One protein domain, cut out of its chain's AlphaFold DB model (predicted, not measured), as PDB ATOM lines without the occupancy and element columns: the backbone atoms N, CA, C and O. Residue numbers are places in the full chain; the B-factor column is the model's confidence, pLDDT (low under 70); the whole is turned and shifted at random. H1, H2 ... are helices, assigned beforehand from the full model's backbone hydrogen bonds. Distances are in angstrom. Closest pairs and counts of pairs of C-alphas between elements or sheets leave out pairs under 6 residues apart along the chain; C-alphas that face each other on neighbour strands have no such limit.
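AT A GLANCE: This is residues 2 to 77 of the 129 residues of an uncharacterized protein of Mycolicibacterium setense (UniProt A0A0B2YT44). What shape is this? H2, residues 27 to 48, and H3, residues 51 to 69, make a wide V, bridged inside by H1, residues 2 to 15; H4, residues 74 to 77, folds back beyond H3. What is its size? The 76 printed residues, all helix in class with four helices from H1 to H4, are extended: radius of gyration of the C-alphas 18.4 A, spans 59 by 27 by 14 A.

HOW THE PARTS SIT: What touches H2? Its residues 38 to 45 alone touch H1, closest at the C-alphas of Arg 41 and Met 15, 6.2 A; this helical hairpin runs opposite ways at a steep tilt of 37 degrees, only just beyond shallow. H2 and H3 meet only through their link. What touches H3? H1 does with residues 3 to 4 alone, closest at the C-alphas of Leu 4 and Gly 58, 6.2 A, and H4 does, closest at those of Trp 74 and Ser 68, 4.6 A. In H1 and H3 every O i to N i+4 pair is within hydrogen-bond range, in H2 13 of 18; H4 is too short for one.

IN THESE COORDINATES: How long are the helices? From first to last C-alpha, H2 measures 32.1 A, H3 27.0 A and H1 19.9 A. Where are they? H2 begins at C-alpha 27 (62.411, 4.274, 92.659); H4 ends at C-alpha 77 (78.981, -28.996, 114.221).

THE WHOLE: Which link is long? H1 to H2, 11 residues. Is it complete and confident? The printed part has no cut, and residue 22 alone is under pLDDT 70.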
ATOM      1  N   GLN A   2      74.918 -32.389 102.673       77.88
ATOM      2  CA  GLN A   2      73.962 -31.341 103.093       77.88
ATOM      3  C   GLN A   2      74.615 -30.026 103.572       77.88
ATOM      4  O   GLN A   2      74.034 -28.964 103.383       77.88
ATOM      5  N   LEU A   3      75.809 -30.072 104.179       82.56
ATOM      6  CA  LEU A   3      76.550 -28.864 104.585       82.56
ATOM      7  C   LEU A   3      77.040 -28.054 103.382       82.56
ATOM      8  O   LEU A   3      76.733 -26.872 103.297       82.56
ATOM      9  N   LEU A   4      77.697 -28.710 102.419       88.12
ATOM     10  CA  LEU A   4      78.123 -28.087 101.162       88.12
ATOM     11  C   LEU A   4      76.937 -27.488 100.395       88.12
ATOM     12  O   LEU A   4      77.005 -26.353  99.940       88.12
ATOM     13  N   GLN A   5      75.836 -28.237 100.280       87.44
ATOM     14  CA  GLN A   5      74.626 -27.749  99.618       87.44
ATOM     15  C   GLN A   5      74.068 -26.502 100.313       87.44
ATOM     16  O   GLN A   5      73.683 -25.549  99.643       87.44
ATOM     17  N   ARG A   6      74.026 -26.503 101.650       87.25
ATOM     18  CA  ARG A   6      73.562 -25.360 102.440       87.25
ATOM     19  C   ARG A   6      74.464 -24.147 102.242       87.25
ATOM     20  O   ARG A   6      73.956 -23.097 101.884       87.25
ATOM     21  N   GLU A   7      75.777 -24.308 102.390       90.00
ATOM     22  CA  GLU A   7      76.745 -23.223 102.194       90.00
ATOM     23  C   GLU A   7      76.649 -22.629 100.784       90.00
ATOM     24  O   GLU A   7      76.645 -21.409 100.620       90.00
ATOM     25  N   LEU A   8      76.518 -23.481  99.762       91.44
ATOM     26  CA  LEU A   8      76.357 -23.028  98.386       91.44
ATOM     27  C   LEU A   8      75.049 -22.251  98.209       91.44
ATOM     28  O   LEU A   8      75.066 -21.156  97.650       91.44
ATOM     29  N   ASN A   9      73.932 -22.777  98.716       91.75
ATOM     30  CA  ASN A   9      72.637 -22.101  98.654       91.75
ATOM     31  C   ASN A   9      72.672 -20.747  99.368       91.75
ATOM     32  O   ASN A   9      72.281 -19.747  98.773       91.75
ATOM     33  N   ASP A  10      73.179 -20.702 100.598       91.56
ATOM     34  CA  ASP A  10      73.283 -19.477 101.393       91.56
ATOM     35  C   ASP A  10      74.140 -18.435 100.667       91.56
ATOM     36  O   ASP A  10      73.792 -17.253 100.603       91.56
ATOM     37  N   THR A  11      75.230 -18.881 100.041       90.56
ATOM     38  CA  THR A  11      76.114 -17.992  99.295       90.56
ATOM     39  C   THR A  11      75.446 -17.450  98.032       90.56
ATOM     40  O   THR A  11      75.500 -16.244  97.794       90.56
ATOM     41  N   ILE A  12      74.783 -18.296  97.237       91.31
ATOM     42  CA  ILE A  12      74.079 -17.869  96.018       91.31
ATOM     43  C   ILE A  12      72.908 -16.942  96.356       91.31
ATOM     44  O   ILE A  12      72.767 -15.886  95.739       91.31
ATOM     45  N   VAL A  13      72.105 -17.277  97.366       91.31
ATOM     46  CA  VAL A  13      71.021 -16.409  97.847       91.31
ATOM     47  C   VAL A  13      71.587 -15.068  98.321       91.31
ATOM     48  O   VAL A  13      71.056 -14.022  97.956       91.31
ATOM     49  N   GLY A  14      72.718 -15.067  99.031       89.00
ATOM     50  CA  GLY A  14      73.410 -13.846  99.457       89.00
ATOM     51  C   GLY A  14      73.937 -12.965  98.313       89.00
ATOM     52  O   GLY A  14      74.161 -11.763  98.506       89.00
ATOM     53  N   MET A  15      74.118 -13.515  97.108       90.19
ATOM     54  CA  MET A  15      74.476 -12.740  95.912       90.19
ATOM     55  C   MET A  15      73.285 -11.977  95.326       90.19
ATOM     56  O   MET A  15      73.488 -10.951  94.660       90.19
ATOM     57  N   ILE A  16      72.058 -12.425  95.591       91.00
ATOM     58  CA  ILE A  16      70.831 -11.760  95.156       91.00
ATOM     59  C   ILE A  16      70.600 -10.564  96.083       91.00
ATOM     60  O   ILE A  16      70.209 -10.702  97.238       91.00
ATOM     61  N   LYS A  17      70.883  -9.359  95.580       86.75
ATOM     62  CA  LYS A  17      70.716  -8.112  96.333       86.75
ATOM     63  C   LYS A  17      69.901  -7.158  95.485       86.75
ATOM     64  O   LYS A  17      70.441  -6.478  94.615       86.75
ATOM     65  N   ILE A  18      68.603  -7.137  95.757       84.06
ATOM     66  CA  ILE A  18      67.666  -6.195  95.159       84.06
ATOM     67  C   ILE A  18      67.434  -5.103  96.197       84.06
ATOM     68  O   ILE A  18      66.831  -5.349  97.240       84.06
ATOM     69  N   LYS A  19      67.982  -3.917  95.945       79.81
ATOM     70  CA  LYS A  19      67.773  -2.730  96.774       79.81
ATOM     71  C   LYS A  19      67.413  -1.572  95.855       79.81
ATOM     72  O   LYS A  19      68.140  -1.303  94.906       79.81
ATOM     73  N   GLY A  20      66.296  -0.911  96.138       71.25
ATOM     74  CA  GLY A  20      65.998   0.389  95.549       71.25
ATOM     75  C   GLY A  20      66.692   1.481  96.354       71.25
ATOM     76  O   GLY A  20      66.850   1.343  97.569       71.25
ATOM     77  N   ASP A  21      67.121   2.542  95.681       73.00
ATOM     78  CA  ASP A  21      67.618   3.739  96.351       73.00
ATOM     79  C   ASP A  21      66.420   4.649  96.682       73.00
ATOM     80  O   ASP A  21      65.777   5.159  95.760       73.00
ATOM     81  N   PRO A  22      66.075   4.835  97.970       68.25
ATOM     82  CA  PRO A  22      64.949   5.673  98.373       68.25
ATOM     83  C   PRO A  22      65.201   7.171  98.145       68.25
ATOM     84  O   PRO A  22      64.266   7.956  98.270       68.25
ATOM     85  N   ALA A  23      66.437   7.578  97.833       74.25
ATOM     86  CA  ALA A  23      66.773   8.959  97.497       74.25
ATOM     87  C   ALA A  23      66.509   9.300  96.018       74.25
ATOM     88  O   ALA A  23      66.524  10.477  95.653       74.25
ATOM     89  N   LEU A  24      66.263   8.299  95.161       72.62
ATOM     90  CA  LEU A  24      65.913   8.528  93.761       72.62
ATOM     91  C   LEU A  24      64.443   8.934  93.634       72.62
ATOM     92  O   LEU A  24      63.550   8.283  94.173       72.62
ATOM     93  N   SER A  25      64.188   9.984  92.850       70.94
ATOM     94  CA  SER A  25      62.828  10.438  92.524       70.94
ATOM     95  C   SER A  25      62.024   9.395  91.743       70.94
ATOM     96  O   SER A  25      60.799   9.399  91.800       70.94
ATOM     97  N   ASP A  26      62.714   8.504  91.024       77.75
ATOM     98  CA  ASP A  26      62.140   7.326  90.380       77.75
ATOM     99  C   ASP A  26      62.749   6.055  90.990       77.75
ATOM    100  O   ASP A  26      63.813   5.570  90.599       77.75
ATOM    101  N   PHE A  27      62.048   5.516  91.983       74.56
ATOM    102  CA  PHE A  27      62.411   4.274  92.659       74.56
ATOM    103  C   PHE A  27      62.482   3.077  91.695       74.56
ATOM    104  O   PHE A  27      63.335   2.202  91.859       74.56
ATOM    105  N   ALA A  28      61.625   3.039  90.667       78.25
ATOM    106  CA  ALA A  28      61.605   1.949  89.694       78.25
ATOM    107  C   ALA A  28      62.856   1.976  88.803       78.25
ATOM    108  O   ALA A  28      63.433   0.920  88.526       78.25
ATOM    109  N   ALA A  29      63.341   3.169  88.447       75.81
ATOM    110  CA  ALA A  29      64.601   3.334  87.721       75.81
ATOM    111  C   ALA A  29      65.818   2.797  88.500       75.81
ATOM    112  O   ALA A  29      66.757   2.281  87.895       75.81
ATOM    113  N   GLY A  30      65.793   2.844  89.838       75.56
ATOM    114  CA  GLY A  30      66.856   2.296  90.693       75.56
ATOM    115  C   GLY A  30      66.872   0.764  90.791       75.56
ATOM    116  O   GLY A  30      67.920   0.164  91.044       75.56
ATOM    117  N   LEU A  31      65.732   0.103  90.561       83.12
ATOM    118  CA  LEU A  31      65.611  -1.353  90.685       83.12
ATOM    119  C   LEU A  31      66.238  -2.109  89.510       83.12
ATOM    120  O   LEU A  31      66.833  -3.167  89.726       83.12
ATOM    121  N   GLY A  32      66.151  -1.567  88.292       84.81
ATOM    122  CA  GLY A  32      66.711  -2.187  87.084       84.81
ATOM    123  C   GLY A  32      68.211  -2.503  87.209       84.81
ATOM    124  O   GLY A  32      68.594  -3.671  87.105       84.81
ATOM    125  N   PRO A  33      69.071  -1.514  87.527       87.31
ATOM    126  CA  PRO A  33      70.500  -1.743  87.750       87.31
ATOM    127  C   PRO A  33      70.803  -2.707  88.909       87.31
ATOM    128  O   PRO A  33      71.748  -3.495  88.832       87.31
ATOM    129  N   SER A  34      70.006  -2.682  89.985       86.69
ATOM    130  CA  SER A  34      70.178  -3.599  91.123       86.69
ATOM    131  C   SER A  34      69.851  -5.051  90.755       86.69
ATOM    132  O   SER A  34      70.512  -5.979  91.242       86.69
ATOM    133  N   LEU A  35      68.839  -5.249  89.909       88.62
ATOM    134  CA  LEU A  35      68.460  -6.552  89.377       88.62
ATOM    135  C   LEU A  35      69.554  -7.090  88.449       88.62
ATOM    136  O   LEU A  35      70.048  -8.196  88.674       88.62
ATOM    137  N   GLU A  36      70.006  -6.278  87.494       90.31
ATOM    138  CA  GLU A  36      71.082  -6.634  86.559       90.31
ATOM    139  C   GLU A  36      72.377  -6.983  87.306       90.31
ATOM    140  O   GLU A  36      73.012  -8.009  87.059       90.31
ATOM    141  N   GLY A  37      72.730  -6.189  88.320       90.81
ATOM    142  CA  GLY A  37      73.876  -6.470  89.177       90.81
ATOM    143  C   GLY A  37      73.754  -7.798  89.932       90.81
ATOM    144  O   GLY A  37      74.766  -8.467  90.146       90.81
ATOM    145  N   SER A  38      72.544  -8.199  90.335       91.75
ATOM    146  CA  SER A  38      72.301  -9.500  90.975       91.75
ATOM    147  C   SER A  38      72.460 -10.653  89.994       91.75
ATOM    148  O   SER A  38      73.171 -11.608  90.308       91.75
ATOM    149  N   PHE A  39      71.879 -10.540  88.797       92.81
ATOM    150  CA  PHE A  39      72.052 -11.538  87.741       92.81
ATOM    151  C   PHE A  39      73.514 -11.709  87.352       92.81
ATOM    152  O   PHE A  39      73.993 -12.840  87.275       92.81
ATOM    153  N   ARG A  40      74.251 -10.605  87.192       93.62
ATOM    154  CA  ARG A  40      75.681 -10.651  86.887       93.62
ATOM    155  C   ARG A  40      76.469 -11.408  87.957       93.62
ATOM    156  O   ARG A  40      77.198 -12.330  87.608       93.62
ATOM    157  N   ARG A  41      76.278 -11.096  89.246       93.38
ATOM    158  CA  ARG A  41      76.971 -11.797  90.349       93.38
ATOM    159  C   ARG A  41      76.669 -13.294  90.376       93.38
ATOM    160  O   ARG A  41      77.576 -14.096  90.568       93.38
ATOM    161  N   VAL A  42      75.407 -13.675  90.172       92.12
ATOM    162  CA  VAL A  42      75.010 -15.093  90.123       92.12
ATOM    163  C   VAL A  42      75.617 -15.788  88.899       92.12
ATOM    164  O   VAL A  42      76.099 -16.911  89.008       92.12
ATOM    165  N   SER A  43      75.652 -15.118  87.747       90.62
ATOM    166  CA  SER A  43      76.282 -15.639  86.528       90.62
ATOM    167  C   SER A  43      77.792 -15.842  86.708       90.62
ATOM    168  O   SER A  43      78.323 -16.903  86.381       90.62
ATOM    169  N   GLU A  44      78.476 -14.875  87.322       92.44
ATOM    170  CA  GLU A  44      79.896 -14.963  87.690       92.44
ATOM    171  C   GLU A  44      80.165 -16.084  88.705       92.44
ATOM    172  O   GLU A  44      81.230 -16.698  88.688       92.44
ATOM    173  N   ALA A  45      79.194 -16.439  89.548       90.50
ATOM    174  CA  ALA A  45      79.344 -17.551  90.481       90.50
ATOM    175  C   ALA A  45      79.652 -18.876  89.757       90.50
ATOM    176  O   ALA A  45      80.396 -19.700  90.284       90.50
ATOM    177  N   LYS A  46      79.154 -19.066  88.527       86.31
ATOM    178  CA  LYS A  46      79.412 -20.272  87.724       86.31
ATOM    179  C   LYS A  46      80.895 -20.462  87.391       86.31
ATOM    180  O   LYS A  46      81.354 -21.599  87.332       86.31
ATOM    181  N   SER A  47      81.641 -19.382  87.156       88.38
ATOM    182  CA  SER A  47      83.082 -19.479  86.879       88.38
ATOM    183  C   SER A  47      83.900 -19.687  88.153       88.38
ATOM    184  O   SER A  47      84.978 -20.272  88.103       88.38
ATOM    185  N   ILE A  48      83.372 -19.255  89.302       89.06
ATOM    186  CA  ILE A  48      84.011 -19.407  90.610       89.06
ATOM    187  C   ILE A  48      83.801 -20.820  91.168       89.06
ATOM    188  O   ILE A  48      84.754 -21.433  91.643       89.06
ATOM    189  N   TYR A  49      82.572 -21.341  91.134       90.69
ATOM    190  CA  TYR A  49      82.206 -22.661  91.660       90.69
ATOM    191  C   TYR A  49      82.413 -23.756  90.613       90.69
ATOM    192  O   TYR A  49      81.473 -24.400  90.148       90.69
ATOM    193  N   THR A  50      83.673 -23.959  90.230       92.38
ATOM    194  CA  THR A  50      84.066 -25.070  89.361       92.38
ATOM    195  C   THR A  50      83.854 -26.415  90.060       92.38
ATOM    196  O   THR A  50      83.793 -26.490  91.288       92.38
ATOM    197  N   VAL A  51      83.793 -27.501  89.283       92.25
ATOM    198  CA  VAL A  51      83.700 -28.868  89.831       92.25
ATOM    199  C   VAL A  51      84.831 -29.141  90.824       92.25
ATOM    200  O   VAL A  51      84.573 -29.688  91.891       92.25
ATOM    201  N   GLN A  52      86.052 -28.692  90.513       93.44
ATOM    202  CA  GLN A  52      87.196 -28.840  91.412       93.44
ATOM    203  C   GLN A  52      86.976 -28.091  92.728       93.44
ATOM    204  O   GLN A  52      87.091 -28.685  93.790       93.44
ATOM    205  N   LYS A  53      86.561 -26.819  92.677       92.50
ATOM    206  CA  LYS A  53      86.316 -26.044  93.898       92.50
ATOM    207  C   LYS A  53      85.217 -26.665  94.763       92.50
ATOM    208  O   LYS A  53      85.327 -26.672  95.984       92.50
ATOM    209  N   LEU A  54      84.156 -27.184  94.145       93.00
ATOM    210  CA  LEU A  54      83.090 -27.881  94.866       93.00
ATOM    211  C   LEU A  54      83.590 -29.184  95.506       93.00
ATOM    212  O   LEU A  54      83.155 -29.509  96.611       93.00
ATOM    213  N   ALA A  55      84.505 -29.902  94.846       93.50
ATOM    214  CA  ALA A  55      85.163 -31.074  95.415       93.50
ATOM    215  C   ALA A  55      86.030 -30.694  96.626       93.50
ATOM    216  O   ALA A  55      85.825 -31.261  97.696       93.50
ATOM    217  N   ASP A  56      86.881 -29.670  96.503       94.25
ATOM    218  CA  ASP A  56      87.745 -29.182  97.589       94.25
ATOM    219  C   ASP A  56      86.918 -28.713  98.801       94.25
ATOM    220  O   ASP A  56      87.227 -29.009  99.955       94.25
ATOM    221  N   MET A  57      85.811 -28.001  98.556       93.00
ATOM    222  CA  MET A  57      84.875 -27.614  99.616       93.00
ATOM    223  C   MET A  57      84.235 -28.844 100.274       93.00
ATOM    224  O   MET A  57      84.056 -28.875 101.492       93.00
ATOM    225  N   GLY A  58      83.877 -29.857  99.483       92.88
ATOM    226  CA  GLY A  58      83.341 -31.121  99.978       92.88
ATOM    227  C   GLY A  58      84.328 -31.865 100.877       92.88
ATOM    228  O   GLY A  58      83.935 -32.317 101.953       92.88
ATOM    229  N   GLU A  59      85.590 -31.941 100.462       94.19
ATOM    230  CA  GLU A  59      86.684 -32.544 101.225       94.19
ATOM    231  C   GLU A  59      86.921 -31.795 102.535       94.19
ATOM    232  O   GLU A  59      86.892 -32.406 103.598       94.19
ATOM    233  N   LYS A  60      86.975 -30.459 102.503       92.50
ATOM    234  CA  LYS A  60      87.094 -29.636 103.714       92.50
ATOM    235  C   LYS A  60      85.978 -29.901 104.729       92.50
ATOM    236  O   LYS A  60      86.231 -29.995 105.930       92.50
ATOM    237  N   HIS A  61      84.727 -30.012 104.274       90.44
ATOM    238  CA  HIS A  61      83.613 -30.373 105.161       90.44
ATOM    239  C   HIS A  61      83.765 -31.784 105.712       90.44
ATOM    240  O   HIS A  61      83.454 -32.018 106.877       90.44
ATOM    241  N   PHE A  62      84.216 -32.727 104.888       89.56
ATOM    242  CA  PHE A  62      84.458 -34.094 105.327       89.56
ATOM    243  C   PHE A  62      85.547 -34.152 106.404       89.56
ATOM    244  O   PHE A  62      85.322 -34.755 107.450       89.56
ATOM    245  N   GLU A  63      86.672 -33.474 106.197       91.00
ATOM    246  CA  GLU A  63      87.764 -33.373 107.167       91.00
ATOM    247  C   GLU A  63      87.313 -32.719 108.474       91.00
ATOM    248  O   GLU A  63      87.602 -33.245 109.546       91.00
ATOM    249  N   LEU A  64      86.552 -31.620 108.400       88.00
ATOM    250  CA  LEU A  64      85.982 -30.963 109.579       88.00
ATOM    251  C   LEU A  64      85.109 -31.926 110.385       88.00
ATOM    252  O   LEU A  64      85.246 -32.015 111.604       88.00
ATOM    253  N   LEU A  65      84.211 -32.649 109.713       86.06
ATOM    254  CA  LEU A  65      83.339 -33.611 110.376       86.06
ATOM    255  C   LEU A  65      84.154 -34.752 110.983       86.06
ATOM    256  O   LEU A  65      83.962 -35.071 112.153       86.06
ATOM    257  N   ASN A  66      85.084 -35.329 110.224       86.81
ATOM    258  CA  ASN A  66      85.890 -36.457 110.673       86.81
ATOM    259  C   ASN A  66      86.794 -36.077 111.856       86.81
ATOM    260  O   ASN A  66      86.868 -36.806 112.841       86.81
ATOM    261  N   GLY A  67      87.409 -34.892 111.810       87.56
ATOM    262  CA  GLY A  67      88.153 -34.329 112.934       87.56
ATOM    263  C   GLY A  67      87.255 -34.074 114.143       87.56
ATOM    264  O   GLY A  67      87.619 -34.430 115.261       87.56
ATOM    265  N   SER A  68      86.043 -33.548 113.925       86.44
ATOM    266  CA  SER A  68      85.091 -33.324 115.015       86.44
ATOM    267  C   SER A  68      84.639 -34.617 115.690       86.44
ATOM    268  O   SER A  68      84.344 -34.557 116.872       86.44
ATOM    269  N   LEU A  69      84.632 -35.768 115.001       84.50
ATOM    270  CA  LEU A  69      84.293 -37.073 115.594       84.50
ATOM    271  C   LEU A  69      85.380 -37.610 116.534       84.50
ATOM    272  O   LEU A  69      85.067 -38.361 117.453       84.50
ATOM    273  N   ALA A  70      86.644 -37.233 116.321       84.69
ATOM    274  CA  ALA A  70      87.742 -37.581 117.227       84.69
ATOM    275  C   ALA A  70      87.689 -36.792 118.550       84.69
ATOM    276  O   ALA A  70      88.416 -37.096 119.493       84.69
ATOM    277  N   THR A  71      86.825 -35.779 118.613       81.75
ATOM    278  CA  THR A  71      86.607 -34.897 119.761       81.75
ATOM    279  C   THR A  71      85.131 -34.950 120.175       81.75
ATOM    280  O   THR A  71      84.273 -35.331 119.387       81.75
ATOM    281  N   GLU A  72      84.759 -34.534 121.382       79.75
ATOM    282  CA  GLU A  72      83.328 -34.402 121.731       79.75
ATOM    283  C   GLU A  72      82.663 -33.171 121.066       79.75
ATOM    284  O   GLU A  72      81.474 -32.912 121.245       79.75
ATOM    285  N   ASP A  73      83.406 -32.414 120.246       84.44
ATOM    286  CA  ASP A  73      82.938 -31.179 119.613       84.44
ATOM    287  C   ASP A  73      81.995 -31.394 118.421       84.44
ATOM    288  O   ASP A  73      81.383 -30.429 117.954       84.44
ATOM    289  N   TRP A  74      81.806 -32.629 117.943       81.94
ATOM    290  CA  TRP A  74      80.861 -32.914 116.854       81.94
ATOM    291  C   TRP A  74      79.445 -32.395 117.151       81.94
ATOM    292  O   TRP A  74      78.744 -31.986 116.225       81.94
ATOM    293  N   VAL A  75      79.046 -32.323 118.427       83.12
ATOM    294  CA  VAL A  75      77.736 -31.810 118.868       83.12
ATOM    295  C   VAL A  75      77.542 -30.331 118.493       83.12
ATOM    296  O   VAL A  75      76.417 -29.893 118.249       83.12
ATOM    297  N   LYS A  76      78.632 -29.556 118.393       83.06
ATOM    298  CA  LYS A  76      78.609 -28.146 117.958       83.06
ATOM    299  C   LYS A  76      78.473 -28.008 116.440       83.06
ATOM    300  O   LYS A  76      77.994 -26.985 115.957       83.06
ATOM    301  N   VAL A  77      78.908 -29.020 115.690       81.00
ATOM    302  CA  VAL A  77      78.981 -28.996 114.221       81.00
ATOM    303  C   VAL A  77      77.741 -29.639 113.594       81.00
ATOM    304  O   VAL A  77      77.196 -29.133 112.609       81.00
TER     305      VAL A  77